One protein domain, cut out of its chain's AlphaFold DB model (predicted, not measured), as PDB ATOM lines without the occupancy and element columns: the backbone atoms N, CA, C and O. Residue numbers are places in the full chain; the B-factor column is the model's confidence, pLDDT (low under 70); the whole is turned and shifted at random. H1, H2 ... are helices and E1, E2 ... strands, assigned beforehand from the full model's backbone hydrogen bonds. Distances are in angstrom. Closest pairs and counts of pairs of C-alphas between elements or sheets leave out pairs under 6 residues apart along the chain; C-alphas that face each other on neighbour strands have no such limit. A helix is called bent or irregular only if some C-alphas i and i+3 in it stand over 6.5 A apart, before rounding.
ATOM      1  N   LYS A   4      29.197 -20.965 290.114       55.84
ATOM      2  CA  LYS A   4      29.491 -21.986 291.128       55.84
ATOM      3  C   LYS A   4      29.900 -21.258 292.418       55.84
ATOM      4  O   LYS A   4      30.959 -20.643 292.494       55.84
ATOM      5  N   VAL A   5      29.004 -21.241 293.394       61.09
ATOM      6  CA  VAL A   5      29.210 -20.737 294.753       61.09
ATOM      7  C   VAL A   5      29.681 -21.901 295.615       61.09
ATOM      8  O   VAL A   5      29.339 -23.058 295.390       61.09
ATOM      9  N   TRP A   6      30.499 -21.570 296.603       67.00
ATOM     10  CA  TRP A   6      31.035 -22.470 297.611       67.00
ATOM     11  C   TRP A   6      30.007 -23.396 298.264       67.00
ATOM     12  O   TRP A   6      28.798 -23.152 298.247       67.00
ATOM     13  N   LEU A   7      30.545 -24.421 298.922       75.00
ATOM     14  CA  LEU A   7      29.801 -25.349 299.759       75.00
ATOM     15  C   LEU A   7      29.034 -24.596 300.855       75.00
ATOM     16  O   LEU A   7      29.556 -23.666 301.488       75.00
ATOM     17  N   CYS A   8      27.787 -25.009 301.067       86.19
ATOM     18  CA  CYS A   8      27.043 -24.631 302.256       86.19
ATOM     19  C   CYS A   8      27.336 -25.630 303.369       86.19
ATOM     20  O   CYS A   8      27.372 -26.841 303.151       86.19
ATOM     21  N   ASN A   9      27.573 -25.093 304.560       90.81
ATOM     22  CA  ASN A   9      27.985 -25.846 305.734       90.81
ATOM     23  C   ASN A   9      27.098 -25.483 306.926       90.81
ATOM     24  O   ASN A   9      26.411 -24.460 306.918       90.81
ATOM     25  N   ILE A  10      27.155 -26.301 307.973       93.38
ATOM     26  CA  ILE A  10      26.652 -25.951 309.302       93.38
ATOM     27  C   ILE A  10      27.705 -25.087 310.002       93.38
ATOM     28  O   ILE A  10      28.879 -25.450 310.019       93.38
ATOM     29  N   PHE A  11      27.286 -23.972 310.595       92.81
ATOM     30  CA  PHE A  11      28.118 -23.032 311.347       92.81
ATOM     31  C   PHE A  11      27.641 -23.043 312.789       92.81
ATOM     32  O   PHE A  11      26.457 -22.842 313.057       92.81
ATOM     33  N   THR A  12      28.565 -23.270 313.711       94.19
ATOM     34  CA  THR A  12      28.276 -23.428 315.137       94.19
ATOM     35  C   THR A  12      29.522 -23.088 315.958       94.19
ATOM     36  O   THR A  12      30.598 -22.859 315.402       94.19
ATOM     37  N   LEU A  13      29.402 -23.067 317.284       93.44
ATOM     38  CA  LEU A  13      30.550 -23.025 318.184       93.44
ATOM     39  C   LEU A  13      31.449 -24.257 318.016       93.44
ATOM     40  O   LEU A  13      30.952 -25.375 317.872       93.44
ATOM     41  N   SER A  14      32.767 -24.073 318.121       92.19
ATOM     42  CA  SER A  14      33.766 -25.143 317.967       92.19
ATOM     43  C   SER A  14      33.534 -26.338 318.900       92.19
ATOM     44  O   SER A  14      33.661 -27.486 318.479       92.19
ATOM     45  N   GLU A  15      33.140 -26.092 320.151       93.19
ATOM     46  CA  GLU A  15      32.842 -27.164 321.111       93.19
ATOM     47  C   GLU A  15      31.582 -27.952 320.719       93.19
ATOM     48  O   GLU A  15      31.572 -29.186 320.750       93.19
ATOM     49  N   LEU A  16      30.522 -27.252 320.301       95.12
ATOM     50  CA  LEU A  16      29.309 -27.901 319.812       95.12
ATOM     51  C   LEU A  16      29.601 -28.665 318.517       95.12
ATOM     52  O   LEU A  16      29.117 -29.780 318.360       95.12
ATOM     53  N   ALA A  17      30.459 -28.145 317.636       95.25
ATOM     54  CA  ALA A  17      30.834 -28.853 316.420       95.25
ATOM     55  C   ALA A  17      31.449 -30.225 316.709       95.25
ATOM     56  O   ALA A  17      31.055 -31.214 316.098       95.25
ATOM     57  N   GLN A  18      32.364 -30.311 317.680       95.31
ATOM     58  CA  GLN A  18      32.969 -31.585 318.084       95.31
ATOM     59  C   GLN A  18      31.920 -32.581 318.597       95.31
ATOM     60  O   GLN A  18      31.971 -33.765 318.255       95.31
ATOM     61  N   LYS A  19      30.942 -32.102 319.379       95.56
ATOM     62  CA  LYS A  19      29.823 -32.921 319.872       95.56
ATOM     63  C   LYS A  19      28.957 -33.431 318.717       95.56
ATOM     64  O   LYS A  19      28.683 -34.627 318.653       95.56
ATOM     65  N   LEU A  20      28.592 -32.551 317.783       95.50
ATOM     66  CA  LEU A  20      27.785 -32.906 316.615       95.50
ATOM     67  C   LEU A  20      28.506 -33.904 315.708       95.50
ATOM     68  O   LEU A  20      27.908 -34.905 315.330       95.50
ATOM     69  N   VAL A  21      29.792 -33.694 315.422       96.19
ATOM     70  CA  VAL A  21      30.583 -34.617 314.591       96.19
ATOM     71  C   VAL A  21      30.702 -35.993 315.242       96.19
ATOM     72  O   VAL A  21      30.591 -37.008 314.562       96.19
ATOM     73  N   LYS A  22      30.871 -36.057 316.567       96.12
ATOM     74  CA  LYS A  22      30.901 -37.335 317.290       96.12
ATOM     75  C   LYS A  22      29.559 -38.073 317.230       96.12
ATOM     76  O   LYS A  22      29.550 -39.299 317.215       96.12
ATOM     77  N   GLN A  23      28.447 -37.341 317.231       94.44
ATOM     78  CA  GLN A  23      27.102 -37.913 317.251       94.44
ATOM     79  C   GLN A  23      26.583 -38.295 315.857       94.44
ATOM     80  O   GLN A  23      25.956 -39.340 315.713       94.44
ATOM     81  N   TYR A  24      26.832 -37.458 314.850       94.19
ATOM     82  CA  TYR A  24      26.225 -37.560 313.516       94.19
ATOM     83  C   TYR A  24      27.236 -37.844 312.394       94.19
ATOM     84  O   TYR A  24      26.830 -38.112 311.268       94.19
ATOM     85  N   GLY A  25      28.542 -37.799 312.676       94.19
ATOM     86  CA  GLY A  25      29.602 -37.931 311.674       94.19
ATOM     87  C   GLY A  25      29.982 -36.606 311.005       94.19
ATOM     88  O   GLY A  25      29.581 -35.528 311.428       94.19
ATOM     89  N   SER A  26      30.819 -36.682 309.969       92.69
ATOM     90  CA  SER A  26      31.186 -35.550 309.111       92.69
ATOM     91  C   SER A  26      31.489 -36.086 307.705       92.69
ATOM     92  O   SER A  26      32.404 -36.906 307.583       92.69
ATOM     93  N   PRO A  27      30.749 -35.686 306.651       93.88
ATOM     94  CA  PRO A  27      29.662 -34.698 306.635       93.88
ATOM     95  C   PRO A  27      28.422 -35.116 307.450       93.88
ATOM     96  O   PRO A  27      28.153 -36.303 307.607       93.88
ATOM     97  N   ILE A  28      27.656 -34.135 307.939       94.44
ATOM     98  CA  ILE A  28      26.384 -34.332 308.658       94.44
ATOM     99  C   ILE A  28      25.212 -34.237 307.676       94.44
ATOM    100  O   ILE A  28      25.209 -33.362 306.811       94.44
ATOM    101  N   SER A  29      24.184 -35.076 307.840       93.38
ATOM    102  CA  SER A  29      22.885 -34.824 307.200       93.38
ATOM    103  C   SER A  29      22.178 -33.659 307.875       93.38
ATOM    104  O   SER A  29      21.828 -33.729 309.056       93.38
ATOM    105  N   PHE A  30      21.941 -32.593 307.110       93.06
ATOM    106  CA  PHE A  30      21.172 -31.455 307.592       93.06
ATOM    107  C   PHE A  30      19.764 -31.880 308.012       93.06
ATOM    108  O   PHE A  30      19.297 -31.448 309.062       93.06
ATOM    109  N   GLN A  31      19.121 -32.771 307.251       91.62
ATOM    110  CA  GLN A  31      17.804 -33.297 307.608       91.62
ATOM    111  C   GLN A  31      17.806 -33.995 308.976       91.62
ATOM    112  O   GLN A  31      16.934 -33.725 309.800       91.62
ATOM    113  N   GLN A  32      18.797 -34.848 309.250       91.75
ATOM    114  CA  GLN A  32      18.908 -35.528 310.547       91.75
ATOM    115  C   GLN A  32      19.177 -34.548 311.692       91.75
ATOM    116  O   GLN A  32      18.564 -34.664 312.753       91.75
ATOM    117  N   LEU A  33      20.066 -33.572 311.479       92.50
ATOM    118  CA  LEU A  33      20.380 -32.562 312.487       92.50
ATOM    119  C   LEU A  33      19.160 -31.693 312.810       92.50
ATOM    120  O   LEU A  33      18.854 -31.476 313.980       92.50
ATOM    121  N   ALA A  34      18.461 -31.216 311.778       88.81
ATOM    122  CA  ALA A  34      17.302 -30.349 311.927       88.81
ATOM    123  C   ALA A  34      16.116 -31.085 312.573       88.81
ATOM    124  O   ALA A  34      15.341 -30.479 313.314       88.81
ATOM    125  N   ALA A  35      15.957 -32.391 312.325       85.75
ATOM    126  CA  ALA A  35      14.931 -33.206 312.978       85.75
ATOM    127  C   ALA A  35      15.163 -33.362 314.496       85.75
ATOM    128  O   ALA A  35      14.232 -33.690 315.234       85.75
ATOM    129  N   GLY A  36      16.387 -33.115 314.974       80.19
ATOM    130  CA  GLY A  36      16.731 -33.139 316.392       80.19
ATOM    131  C   GLY A  36      15.976 -32.083 317.206       80.19
ATOM    132  O   GLY A  36      15.733 -30.963 316.763       80.19
ATOM    133  N   THR A  37      15.609 -32.421 318.445       69.06
ATOM    134  CA  THR A  37      14.760 -31.556 319.274       69.06
ATOM    135  C   THR A  37      15.523 -30.548 320.130       69.06
ATOM    136  O   THR A  37      14.902 -29.630 320.651       69.06
ATOM    137  N   GLU A  38      16.833 -30.659 320.289       86.50
ATOM    138  CA  GLU A  38      17.530 -29.883 321.327       86.50
ATOM    139  C   GLU A  38      18.205 -28.607 320.813       86.50
ATOM    140  O   GLU A  38      18.592 -27.758 321.611       86.50
ATOM    141  N   LEU A  39      18.330 -28.448 319.493       92.19
ATOM    142  CA  LEU A  39      19.110 -27.370 318.888       92.19
ATOM    143  C   LEU A  39      18.216 -26.295 318.274       92.19
ATOM    144  O   LEU A  39      17.180 -26.572 317.668       92.19
ATOM    145  N   LYS A  40      18.651 -25.047 318.409       92.06
ATOM    146  CA  LYS A  40      18.030 -23.853 317.845       92.06
ATOM    147  C   LYS A  40      18.768 -23.465 316.576       92.06
ATOM    148  O   LYS A  40      19.892 -22.957 316.626       92.06
ATOM    149  N   LEU A  41      18.097 -23.657 315.454       92.81
ATOM    150  CA  LEU A  41      18.516 -23.161 314.157       92.81
ATOM    151  C   LEU A  41      18.139 -21.684 314.016       92.81
ATOM    152  O   LEU A  41      17.065 -21.248 314.440       92.81
ATOM    153  N   ALA A  42      18.989 -20.903 313.366       91.88
ATOM    154  CA  ALA A  42      18.611 -19.579 312.906       91.88
ATOM    155  C   ALA A  42      19.160 -19.298 311.510       91.88
ATOM    156  O   ALA A  42      20.202 -19.830 311.145       91.88
ATOM    157  N   GLN A  43      18.459 -18.468 310.736       90.81
ATOM    158  CA  GLN A  43      18.865 -18.092 309.380       90.81
ATOM    159  C   GLN A  43      18.540 -16.624 309.065       90.81
ATOM    160  O   GLN A  43      17.571 -16.072 309.602       90.81
ATOM    161  N   PRO A  44      19.308 -15.962 308.184       90.75
ATOM    162  CA  PRO A  44      18.964 -14.637 307.685       90.75
ATOM    163  C   PRO A  44      17.700 -14.673 306.822       90.75
ATOM    164  O   PRO A  44      17.527 -15.557 305.982       90.75
ATOM    165  N   SER A  45      16.837 -13.672 306.984       88.00
ATOM    166  CA  SER A  45      15.610 -13.548 306.197       88.00
ATOM    167  C   SER A  45      15.892 -13.470 304.693       88.00
ATOM    168  O   SER A  45      16.804 -12.770 304.251       88.00
ATOM    169  N   GLY A  46      15.097 -14.196 303.905       84.56
ATOM    170  CA  GLY A  46      15.164 -14.190 302.441       84.56
ATOM    171  C   GLY A  46      16.362 -14.929 301.837       84.56
ATOM    172  O   GLY A  46      16.452 -15.012 300.611       84.56
ATOM    173  N   ARG A  47      17.270 -15.486 302.651       87.44
ATOM    174  CA  ARG A  47      18.364 -16.324 302.149       87.44
ATOM    175  C   ARG A  47      17.824 -17.699 301.760       87.44
ATOM    176  O   ARG A  47      16.973 -18.259 302.442       87.44
ATOM    177  N   LYS A  48      18.310 -18.213 300.632       87.31
ATOM    178  CA  LYS A  48      17.951 -19.531 300.107       87.31
ATOM    179  C   LYS A  48      19.185 -20.414 300.007       87.31
ATOM    180  O   LYS A  48      20.276 -19.898 299.764       87.31
ATOM    181  N   TYR A  49      18.986 -21.720 300.171       87.81
ATOM    182  CA  TYR A  49      20.053 -22.714 300.294       87.81
ATOM    183  C   TYR A  49      19.845 -23.928 299.369       87.81
ATOM    184  O   TYR A  49      20.217 -25.038 299.706       87.81
ATOM    185  N   GLY A  50      19.256 -23.775 298.182       86.88
ATOM    186  CA  GLY A  50      19.199 -24.873 297.196       86.88
ATOM    187  C   GLY A  50      18.612 -26.185 297.747       86.88
ATOM    188  O   GLY A  50      17.489 -26.187 298.240       86.88
ATOM    189  N   ASP A  51      19.380 -27.276 297.676       87.81
ATOM    190  CA  ASP A  51      18.932 -28.650 297.967       87.81
ATOM    191  C   ASP A  51      18.381 -28.856 299.391       87.81
ATOM    192  O   ASP A  51      17.469 -29.659 299.569       87.81
ATOM    193  N   ILE A  52      18.863 -28.112 300.395       90.19
ATOM    194  CA  ILE A  52      18.338 -28.209 301.773       90.19
ATOM    195  C   ILE A  52      17.143 -27.283 302.030       90.19
ATOM    196  O   ILE A  52      16.580 -27.291 303.124       90.19
ATOM    197  N   GLN A  53      16.760 -26.452 301.053       89.81
ATOM    198  CA  GLN A  53      15.678 -25.488 301.226       89.81
ATOM    199  C   GLN A  53      14.338 -26.130 301.606       89.81
ATOM    200  O   GLN A  53      13.692 -25.570 302.486       89.81
ATOM    201  N   PRO A  54      13.914 -27.270 301.022       90.69
ATOM    202  CA  PRO A  54      12.669 -27.918 301.430       90.69
ATOM    203  C   PRO A  54      12.671 -28.272 302.920       90.69
ATOM    204  O   PRO A  54      11.745 -27.909 303.633       90.69
ATOM    205  N   THR A  55      13.769 -28.854 303.414       89.62
ATOM    206  CA  THR A  55      13.945 -29.152 304.841       89.62
ATOM    207  C   THR A  55      13.864 -27.889 305.695       89.62
ATOM    208  O   THR A  55      13.273 -27.919 306.761       89.62
ATOM    209  N   LEU A  56      14.442 -26.766 305.253       87.88
ATOM    210  CA  LEU A  56      14.344 -25.489 305.972       87.88
ATOM    211  C   LEU A  56      12.920 -24.925 305.999       87.88
ATOM    212  O   LEU A  56      12.530 -24.325 306.998       87.88
ATOM    213  N   ASP A  57      12.172 -25.089 304.909       86.75
ATOM    214  CA  ASP A  57      10.812 -24.567 304.764       86.75
ATOM    215  C   ASP A  57       9.800 -25.348 305.635       86.75
ATOM    216  O   ASP A  57       8.766 -24.789 306.004       86.75
ATOM    217  N   ASP A  58      10.122 -26.585 306.043       84.69
ATOM    218  CA  ASP A  58       9.324 -27.381 306.991       84.69
ATOM    219  C   ASP A  58       9.352 -26.826 308.431       84.69
ATOM    220  O   ASP A  58       8.488 -27.158 309.251       84.69
ATOM    221  N   TYR A  59      10.315 -25.958 308.767       75.69
ATOM    222  CA  TYR A  59      10.386 -25.336 310.089       75.69
ATOM    223  C   TYR A  59       9.603 -24.022 310.111       75.69
ATOM    224  O   TYR A  59       9.916 -23.099 309.353       75.69
ATOM    225  N   PRO A  60       8.628 -23.864 311.027       63.88
ATOM    226  CA  PRO A  60       7.869 -22.629 311.118       63.88
ATOM    227  C   PRO A  60       8.800 -21.444 311.400       63.88
ATOM    228  O   PRO A  60       9.686 -21.497 312.262       63.88
ATOM    229  N   ILE A  61       8.582 -20.351 310.669       66.56
ATOM    230  CA  ILE A  61       9.235 -19.064 310.919       66.56
ATOM    231  C   ILE A  61       8.970 -18.670 312.379       66.56
ATOM    232  O   ILE A  61       7.832 -18.704 312.841       66.56
ATOM    233  N   ASP A  62      10.040 -18.351 313.108       66.75
ATOM    234  CA  ASP A  62      10.023 -17.940 314.519       66.75
ATOM    235  C   ASP A  62       9.425 -18.947 315.522       66.75
ATOM    236  O   ASP A  62       9.049 -18.581 316.642       66.75
ATOM    237  N   GLY A  63       9.425 -20.236 315.167       70.38
ATOM    238  CA  GLY A  63       9.142 -21.327 316.095       70.38
ATOM    239  C   GLY A  63      10.128 -21.395 317.277       70.38
ATOM    240  O   GLY A  63      11.167 -20.732 317.301       70.38
ATOM    241  N   PRO A  64       9.864 -22.242 318.287       75.31
ATOM    242  CA  PRO A  64      10.711 -22.333 319.484       75.31
ATOM    243  C   PRO A  64      12.175 -22.717 319.189       75.31
ATOM    244  O   PRO A  64      13.057 -22.413 319.991       75.31
ATOM    245  N   LYS A  65      12.432 -23.360 318.041       80.44
ATOM    246  CA  LYS A  65      13.744 -23.890 317.620       80.44
ATOM    247  C   LYS A  65      14.234 -23.325 316.287       80.44
ATOM    248  O   LYS A  65      15.270 -23.751 315.793       80.44
ATOM    249  N   HIS A  66      13.503 -22.372 315.714       83.88
ATOM    250  CA  HIS A  66      13.865 -21.735 314.457       83.88
ATOM    251  C   HIS A  66      13.688 -20.222 314.584       83.88
ATOM    252  O   HIS A  66      12.622 -19.746 314.968       83.88
ATOM    253  N   ARG A  67      14.740 -19.453 314.299       85.31
ATOM    254  CA  ARG A  67      14.703 -17.983 314.335       85.31
ATOM    255  C   ARG A  67      15.064 -17.404 312.983       85.31
ATOM    256  O   ARG A  67      16.099 -17.748 312.411       85.31
ATOM    257  N   THR A  68      14.267 -16.457 312.510       88.56
ATOM    258  CA  THR A  68      14.631 -15.673 311.332       88.56
ATOM    259  C   THR A  68      15.227 -14.338 311.762       88.56
ATOM    260  O   THR A  68      14.639 -13.586 312.535       88.56
ATOM    261  N   ILE A  69      16.430 -14.034 311.273       89.25
ATOM    262  CA  ILE A  69      17.137 -12.794 311.598       89.25
ATOM    263  C   ILE A  69      16.945 -11.790 310.462       89.25
ATOM    264  O   ILE A  69      17.282 -12.061 309.309       89.25
ATOM    265  N   PHE A  70      16.417 -10.616 310.794       88.69
ATOM    266  CA  PHE A  70      16.132  -9.541 309.844       88.69
ATOM    267  C   PHE A  70      17.176  -8.416 309.912       88.69
ATOM    268  O   PHE A  70      17.933  -8.289 310.877       88.69
ATOM    269  N   GLY A  71      17.179  -7.563 308.885       87.69
ATOM    270  CA  GLY A  71      18.004  -6.356 308.811       87.69
ATOM    271  C   GLY A  71      19.286  -6.514 307.992       87.69
ATOM    272  O   GLY A  71      19.699  -7.613 307.633       87.69
ATOM    273  N   GLN A  72      19.933  -5.383 307.697       82.38
ATOM    274  CA  GLN A  72      21.105  -5.327 306.807       82.38
ATOM    275  C   GLN A  72      22.305  -6.128 307.342       82.38
ATOM    276  O   GLN A  72      23.057  -6.712 306.568       82.38
ATOM    277  N   ASN A  73      22.430  -6.230 308.669       85.38
ATOM    278  CA  ASN A  73      23.508  -6.951 309.350       85.38
ATOM    279  C   ASN A  73      23.086  -8.352 309.828       85.38
ATOM    280  O   ASN A  73      23.698  -8.888 310.751       85.38
ATOM    281  N   ALA A  74      22.041  -8.947 309.236       88.50
ATOM    282  CA  ALA A  74      21.454 -10.200 309.715       88.50
ATOM    283  C   ALA A  74      22.483 -11.325 309.912       88.50
ATOM    284  O   ALA A  74      22.460 -11.976 310.952       88.50
ATOM    285  N   LEU A  75      23.432 -11.506 308.983       85.81
ATOM    286  CA  LEU A  75      24.504 -12.498 309.145       85.81
ATOM    287  C   LEU A  75      25.395 -12.196 310.357       85.81
ATOM    288  O   LEU A  75      25.665 -13.077 311.166       85.81
ATOM    289  N   PHE A  76      25.891 -10.965 310.473       86.69
ATOM    290  CA  PHE A  76      26.816 -10.604 311.548       86.69
ATOM    291  C   PHE A  76      26.149 -10.754 312.922       86.69
ATOM    292  O   PHE A  76      26.742 -11.279 313.869       86.69
ATOM    293  N   ASN A  77      24.880 -10.351 313.007       88.75
ATOM    294  CA  ASN A  77      24.049 -10.528 314.191       88.75
ATOM    295  C   ASN A  77      23.846 -12.012 314.507       88.75
ATOM    296  O   ASN A  77      24.013 -12.412 315.655       88.75
ATOM    297  N   LEU A  78      23.555 -12.832 313.496       91.31
ATOM    298  CA  LEU A  78      23.378 -14.275 313.633       91.31
ATOM    299  C   LEU A  78      24.635 -14.965 314.179       91.31
ATOM    300  O   LEU A  78      24.555 -15.697 315.162       91.31
ATOM    301  N   LEU A  79      25.809 -14.679 313.615       89.19
ATOM    302  CA  LEU A  79      27.073 -15.240 314.104       89.19
ATOM    303  C   LEU A  79      27.400 -14.753 315.526       89.19
ATOM    304  O   LEU A  79      27.869 -15.525 316.360       89.19
ATOM    305  N   THR A  80      27.060 -13.504 315.858       87.50
ATOM    306  CA  THR A  80      27.159 -12.991 317.236       87.50
ATOM    307  C   THR A  80      26.193 -13.709 318.191       87.50
ATOM    308  O   THR A  80      26.521 -13.932 319.359       87.50
ATOM    309  N   MET A  81      25.006 -14.103 317.722       90.56
ATOM    310  CA  MET A  81      24.045 -14.887 318.502       90.56
ATOM    311  C   MET A  81      24.545 -16.311 318.770       90.56
ATOM    312  O   MET A  81      24.340 -16.794 319.882       90.56
ATOM    313  N   ILE A  82      25.249 -16.936 317.821       92.19
ATOM    314  CA  ILE A  82      25.941 -18.221 318.041       92.19
ATOM    315  C   ILE A  82      27.018 -18.059 319.117       92.19
ATOM    316  O   ILE A  82      27.030 -18.785 320.105       92.19
ATOM    317  N   ILE A  83      27.873 -17.039 318.990       89.94
ATOM    318  CA  ILE A  83      28.952 -16.778 319.960       89.94
ATOM    319  C   ILE A  83      28.414 -16.495 321.372       89.94
ATOM    320  O   ILE A  83      29.062 -16.824 322.360       89.94
ATOM    321  N   SER A  84      27.227 -15.895 321.479       90.25
ATOM    322  CA  SER A  84      26.559 -15.621 322.761       90.25
ATOM    323  C   SER A  84      25.606 -16.730 323.219       90.25
ATOM    324  O   SER A  84      24.831 -16.508 324.150       90.25
ATOM    325  N   ASN A  85      25.658 -17.909 322.587       90.38
ATOM    326  CA  ASN A  85      24.864 -19.093 322.927       90.38
ATOM    327  C   ASN A  85      23.337 -18.852 322.925       90.38
ATOM    328  O   ASN A  85      22.586 -19.438 323.706       90.38
ATOM    329  N   ARG A  86      22.860 -17.931 322.075       91.31
ATOM    330  CA  ARG A  86      21.425 -17.619 321.907       91.31
ATOM    331  C   ARG A  86      20.758 -18.493 320.849       91.31
ATOM    332  O   ARG A  86      19.548 -18.716 320.919       91.31
ATOM    333  N   VAL A  87      21.539 -18.948 319.878       93.00
ATOM    334  CA  VAL A  87      21.181 -19.926 318.846       93.00
ATOM    335  C   VAL A  87      22.342 -20.902 318.741       93.00
ATOM    336  O   VAL A  87      23.483 -20.520 318.998       93.00
ATOM    337  N   ASP A  88      22.050 -22.143 318.386       94.69
ATOM    338  CA  ASP A  88      23.048 -23.207 318.430       94.69
ATOM    339  C   ASP A  88      23.802 -23.296 317.106       94.69
ATOM    340  O   ASP A  88      25.022 -23.442 317.094       94.69
ATOM    341  N   TYR A  89      23.097 -23.147 315.981       94.44
ATOM    342  CA  TYR A  89      23.720 -23.212 314.665       94.44
ATOM    343  C   TYR A  89      22.957 -22.438 313.583       94.44
ATOM    344  O   TYR A  89      21.786 -22.084 313.730       94.44
ATOM    345  N   THR A  90      23.643 -22.188 312.469       93.56
ATOM    346  CA  THR A  90      23.061 -21.755 311.189       93.56
ATOM    347  C   THR A  90      23.592 -22.626 310.059       93.56
ATOM    348  O   THR A  90      24.598 -23.317 310.213       93.56
ATOM    349  N   VAL A  91      22.949 -22.550 308.900       92.31
ATOM    350  CA  VAL A  91      23.537 -22.956 307.624       92.31
ATOM    351  C   VAL A  91      23.914 -21.715 306.824       92.31
ATOM    352  O   VAL A  91      23.167 -20.734 306.787       92.31
ATOM    353  N   ASP A  92      25.107 -21.701 306.241       90.00
ATOM    354  CA  ASP A  92      25.534 -20.595 305.381       90.00
ATOM    355  C   ASP A  92      26.552 -21.016 304.323       90.00
ATOM    356  O   ASP A  92      26.993 -22.162 304.274       90.00
ATOM    357  N   TYR A  93      26.906 -20.096 303.438       86.44
ATOM    358  CA  TYR A  93      27.960 -20.297 302.455       86.44
ATOM    359  C   TYR A  93      29.330 -20.105 303.103       86.44
ATOM    360  O   TYR A  93      29.541 -19.135 303.831       86.44
ATOM    361  N   GLN A  94      30.297 -20.975 302.800       79.75
ATOM    362  CA  GLN A  94      31.629 -20.947 303.425       79.75
ATOM    363  C   GLN A  94      32.319 -19.572 303.384       79.75
ATOM    364  O   GLN A  94      32.932 -19.156 304.368       79.75
ATOM    365  N   PHE A  95      32.164 -18.820 302.290       80.31
ATOM    366  CA  PHE A  95      32.771 -17.492 302.146       80.31
ATOM    367  C   PHE A  95      32.284 -16.462 303.180       80.31
ATOM    368  O   PHE A  95      32.953 -15.454 303.416       80.31
ATOM    369  N   MET A  96      31.146 -16.705 303.832       81.69
ATOM    370  CA  MET A  96      30.615 -15.817 304.862       81.69
ATOM    371  C   MET A  96      31.480 -15.776 306.124       81.69
ATOM    372  O   MET A  96      31.487 -14.752 306.807       81.69
ATOM    373  N   ILE A  97      32.279 -16.814 306.401       75.12
ATOM    374  CA  ILE A  97      33.308 -16.755 307.452       75.12
ATOM    375  C   ILE A  97      34.419 -15.784 307.070       75.12
ATOM    376  O   ILE A  97      34.828 -14.990 307.909       75.12
ATOM    377  N   ASN A  98      34.893 -15.804 305.821       78.44
ATOM    378  CA  ASN A  98      35.949 -14.885 305.387       78.44
ATOM    379  C   ASN A  98      35.480 -13.435 305.511       78.44
ATOM    380  O   ASN A  98      36.219 -12.581 306.002       78.44
ATOM    381  N   PHE A  99      34.221 -13.183 305.154       81.12
ATOM    382  CA  PHE A  99      33.570 -11.903 305.394       81.12
ATOM    383  C   PHE A  99      33.494 -11.559 306.891       81.12
ATOM    384  O   PHE A  99      33.927 -10.479 307.289       81.12
ATOM    385  N   TYR A 100      32.997 -12.472 307.731       81.00
ATOM    386  CA  TYR A 100      32.873 -12.245 309.172       81.00
ATOM    387  C   TYR A 100      34.230 -11.985 309.834       81.00
ATOM    388  O   TYR A 100      34.405 -10.957 310.478       81.00
ATOM    389  N   ASN A 101      35.228 -12.839 309.606       80.12
ATOM    390  CA  ASN A 101      36.565 -12.713 310.187       80.12
ATOM    391  C   ASN A 101      37.257 -11.406 309.788       80.12
ATOM    392  O   ASN A 101      37.940 -10.805 310.612       80.12
ATOM    393  N   LYS A 102      37.059 -10.928 308.553       80.56
ATOM    394  CA  LYS A 102      37.608  -9.635 308.111       80.56
ATOM    395  C   LYS A 102      36.984  -8.438 308.826       80.56
ATOM    396  O   LYS A 102      37.634  -7.403 308.926       80.56
ATOM    397  N   LEU A 103      35.740  -8.559 309.287       80.75
ATOM    398  CA  LEU A 103      34.986  -7.460 309.896       80.75
ATOM    399  C   LEU A 103      34.885  -7.559 311.423       80.75
ATOM    400  O   LEU A 103      34.571  -6.572 312.087       80.75
ATOM    401  N   SER A 104      35.131  -8.736 311.996       75.25
ATOM    402  CA  SER A 104      35.065  -8.973 313.434       75.25
ATOM    403  C   SER A 104      36.396  -8.694 314.136       75.25
ATOM    404  O   SER A 104      37.459  -8.973 313.580       75.25
ATOM    405  N   PRO A 105      36.359  -8.242 315.406       71.69
ATOM    406  CA  PRO A 105      37.552  -8.149 316.238       71.69
ATOM    407  C   PRO A 105      38.327  -9.486 316.302       71.69
ATOM    408  O   PRO A 105      37.688 -10.544 316.377       71.69
ATOM    409  N   PRO A 106      39.677  -9.469 316.331       67.00
ATOM    410  CA  PRO A 106      40.519 -10.673 316.234       67.00
ATOM    411  C   PRO A 106      40.210 -11.773 317.259       67.00
ATOM    412  O   PRO A 106      40.362 -12.960 316.987       67.00
ATOM    413  N   ASN A 107      39.724 -11.398 318.441       68.19
ATOM    414  CA  ASN A 107      39.480 -12.303 319.564       68.19
ATOM    415  C   ASN A 107      38.209 -13.170 319.447       68.19
ATOM    416  O   ASN A 107      37.983 -14.011 320.312       68.19
ATOM    417  N   LYS A 108      37.371 -12.987 318.416       65.19
ATOM    418  CA  LYS A 108      36.107 -13.739 318.243       65.19
ATOM    419  C   LYS A 108      36.144 -14.806 317.145       65.19
ATOM    420  O   LYS A 108      35.178 -15.546 316.990       65.19
ATOM    421  N   GLN A 109      37.242 -14.892 316.399       62.31
ATOM    422  CA  GLN A 109      37.352 -15.721 315.191       62.31
ATOM    423  C   GLN A 109      37.572 -17.208 315.517       62.31
ATOM    424  O   GLN A 109      37.068 -18.073 314.812       62.31
ATOM    425  N   ALA A 110      38.243 -17.517 316.634       62.66
ATOM    426  CA  ALA A 110      38.563 -18.889 317.053       62.66
ATOM    427  C   ALA A 110      37.370 -19.692 317.622       62.66
ATOM    428  O   ALA A 110      37.520 -20.862 317.975       62.66
ATOM    429  N   LEU A 111      36.193 -19.071 317.754       80.38
ATOM    430  CA  LEU A 111      35.044 -19.670 318.439       80.38
ATOM    431  C   LEU A 111      34.096 -20.433 317.511       80.38
ATOM    432  O   LEU A 111      33.272 -21.194 318.009       80.38
ATOM    433  N   LEU A 112      34.187 -20.223 316.197       87.62
ATOM    434  CA  LEU A 112      33.271 -20.802 315.218       87.62
ATOM    435  C   LEU A 112      33.943 -21.939 314.445       87.62
ATOM    436  O   LEU A 112      35.097 -21.825 314.033       87.62
ATOM    437  N   ALA A 113      33.187 -23.001 314.192       89.50
ATOM    438  CA  ALA A 113      33.586 -24.124 313.359       89.50
ATOM    439  C   ALA A 113      32.527 -24.412 312.289       89.50
ATOM    440  O   ALA A 113      31.354 -24.050 312.429       89.50
ATOM    441  N   PHE A 114      32.969 -25.080 311.225       88.62
ATOM    442  CA  PHE A 114      32.131 -25.506 310.113       88.62
ATOM    443  C   PHE A 114      32.067 -27.028 310.039       88.62
ATOM    444  O   PHE A 114      33.061 -27.716 310.275       88.62
ATOM    445  N   ILE A 115      30.894 -27.544 309.681       92.69
ATOM    446  CA  ILE A 115      30.694 -28.968 309.418       92.69
ATOM    447  C   ILE A 115      30.080 -29.125 308.025       92.69
ATOM    448  O   ILE A 115      29.030 -28.524 307.767       92.69
ATOM    449  N   PRO A 116      30.711 -29.906 307.130       92.12
ATOM    450  CA  PRO A 116      30.157 -30.211 305.820       92.12
ATOM    451  C   PRO A 116      28.775 -30.857 305.899       92.12
ATOM    452  O   PRO A 116      28.517 -31.686 306.772       92.12
ATOM    453  N   ILE A 117      27.904 -30.486 304.964       92.50
ATOM    454  CA  ILE A 117      26.540 -31.008 304.838       92.50
ATOM    455  C   ILE A 117      26.517 -32.083 303.742       92.50
ATOM    456  O   ILE A 117      26.946 -31.832 302.610       92.50
ATOM    457  N   ILE A 118      26.021 -33.284 304.056       92.75
ATOM    458  CA  ILE A 118      26.068 -34.434 303.135       92.75
ATOM    459  C   ILE A 118      25.219 -34.201 301.883       92.75
ATOM    460  O   ILE A 118      25.591 -34.656 300.805       92.75
ATOM    461  N   GLU A 119      24.125 -33.444 302.008       91.25
ATOM    462  CA  GLU A 119      23.214 -33.119 300.914       91.25
ATOM    463  C   GLU A 119      23.937 -32.397 299.765       91.25
ATOM    464  O   GLU A 119      23.595 -32.615 298.605       91.25
ATOM    465  N   TYR A 120      24.990 -31.617 300.037       85.31
ATOM    466  CA  TYR A 120      25.815 -31.021 298.977       85.31
ATOM    467  C   TYR A 120      27.014 -31.885 298.591       85.31
ATOM    468  O   TYR A 120      27.419 -31.880 297.427       85.31
ATOM    469  N   GLY A 121      27.594 -32.636 299.529       79.94
ATOM    470  CA  GLY A 121      28.848 -33.353 299.293       79.94
ATOM    471  C   GLY A 121      29.957 -32.377 298.881       79.94
ATOM    472  O   GLY A 121      30.276 -31.454 299.623       79.94
ATOM    473  N   GLN A 122      30.526 -32.567 297.686       70.62
ATOM    474  CA  GLN A 122      31.495 -31.641 297.071       70.62
ATOM    475  C   GLN A 122      30.864 -30.746 295.986       70.62
ATOM    476  O   GLN A 122      31.578 -30.062 295.253       70.62
ATOM    477  N   ARG A 123      29.531 -30.754 295.840       77.94
ATOM    478  CA  ARG A 123      28.844 -29.994 294.789       77.94
ATOM    479  C   ARG A 123      28.722 -28.518 295.186       77.94
ATOM    480  O   ARG A 123      28.145 -28.225 296.235       77.94
ATOM    481  N   PRO A 124      29.199 -27.576 294.354       72.44
ATOM    482  CA  PRO A 124      28.979 -26.156 294.593       72.44
ATOM    483  C   PRO A 124      27.496 -25.801 294.468       72.44
ATOM    484  O   PRO A 124      26.780 -26.330 293.613       72.44
ATOM    485  N   ILE A 125      27.038 -24.840 295.270       75.81
ATOM    486  CA  ILE A 125      25.706 -24.261 295.091       75.81
ATOM    487  C   ILE A 125      25.756 -23.295 293.923       75.81
ATOM    488  O   ILE A 125      26.644 -22.465 293.817       75.81
ATOM    489  N   THR A 126      24.777 -23.353 293.036       75.31
ATOM    490  CA  THR A 126      24.724 -22.416 291.919       75.31
ATOM    491  C   THR A 126      24.087 -21.085 292.329       75.31
ATOM    492  O   THR A 126      22.914 -21.029 292.686       75.31
TER     493      THR A 126
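Overview. This is residues 4 to 126 of the 176 residues of an uncharacterized protein of Idiomarina seosinensis (UniProt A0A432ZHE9). Start with a small, strongly twisted sheet of three strands, E4, E1 and E5, that runs through the middle of the domain, with H1 over one face and H4 over the other; a second small sheet, E2 and E3, sits beside it with E2 next to E4, and H4 covers part of both. At one end H2 and H3 lie side by side, and at the opposite end H5 and H6 fold out and back between E4 and E5. The printed part has 123 residues with six named helices and five named strands, in the order E1 H1 H2 E2 H3 E3 H4 E4 H5 H6 E5; its class is mixed, helices and strands. The larger sheet, in the order E4, E1, E5, is antiparallel, and the pair E2 and E3 is parallel. The whole is compact and rounded, with a radius of gyration of the C-alphas of 13.4 A and spans of 33 by 31 by 29 A.

Along the chain. Find C-alpha 8 at (27.043, -24.631, 302.256); from there E1, residues 8 to 13, runs 16.4 A to C-alpha 13 at (30.550, -23.025, 318.184). Its neighbours are E4, residues 89 to 93, 13.2 A long, and E5, residues 112 to 116, 13.7 A long, which ends at C-alpha 116 at (30.157, -30.211, 305.820). Look next for H1, residues 14 to 24, 15.2 A, and H4, residues 74 to 83, 14.3 A. The second sheet holds E2, residues 41 to 44, and E3, residues 66 to 69. The other helices are H2, residues 30 to 35, H3, residues 50 to 57, 11.3 A, H5, residues 95 to 103, 12.9 A, and H6, residues 106 to 111, 10.8 A. H3 and H6 are irregular: C-alphas 51 and 54 are 7.2 A apart, and C-alphas 107 and 110 are 7.1 A apart.

Arrangement. Begin at the inner strand E1. Toward E4, antiparallel at 143 degrees, you find N 11 and O 90 within hydrogen-bond range at 2.8 A; toward E5, antiparallel at 144 degrees, N 10 and O 115 are at 2.9 A. H1 and H4 are on opposite faces of this sheet, an arrangement in three layers, helices on both faces of a sheet. H1 has a height over the sheet of 9.3 A, over E1 and E5; its Ser 14 and Ala 113 of E5 have the closest C-alphas, 4.7 A apart. H4 has a height of 9.0 A, over E4 and E1, and both helices run along the strands. E4, H5, H6 and E5 form a split strand-helix-strand unit, two strands running the same way with E1 between them, and its crossover is right-handed. H5 only grazes the sheet with residues 95 to 97. H5 and H6 are close but not clearly touching, with C-alphas 101 and 109 5.9 A apart, opposite ways at a shallow tilt of 34.7 degrees, only just short of steep. Next look at E2: its Leu 41 and Tyr 89 of E4 have the closest C-alphas of the two strands, 5.2 A apart. E2 and E3 are parallel at 24 degrees, with N 67 and O 41 at 2.9 A, and with H3 they form a strand-helix-strand unit, a helix between two parallel neighbours, whose crossover is right-handed. H3 and H2 touch, with C-alphas 31 and 55 6.3 A apart, the same way at a shallow tilt of 7 degrees. Every O i to N i+4 pair is within hydrogen-bond range in H1, H2, H4 and H5; in H3 it is 2 of 4, and in H6 0 of 2, with 0 of 3 O i to N i+3 pairs.

Size, cuts and confidence. The C-alphas of Asp 58 and Pro 106 are the two farthest apart, 36.6 A. The printed part has no cut, and no link is long; the link from H3 to E3 is short, the others tight. Residues 4 to 5 pair antiparallel with residues 125 to 126, and the first and last printed C-alphas are 4.9 A apart. The mean pLDDT of the printed part is 85.3, and it is under 70 at residues 4 to 6, 37, 60 to 62 and 106 to 110.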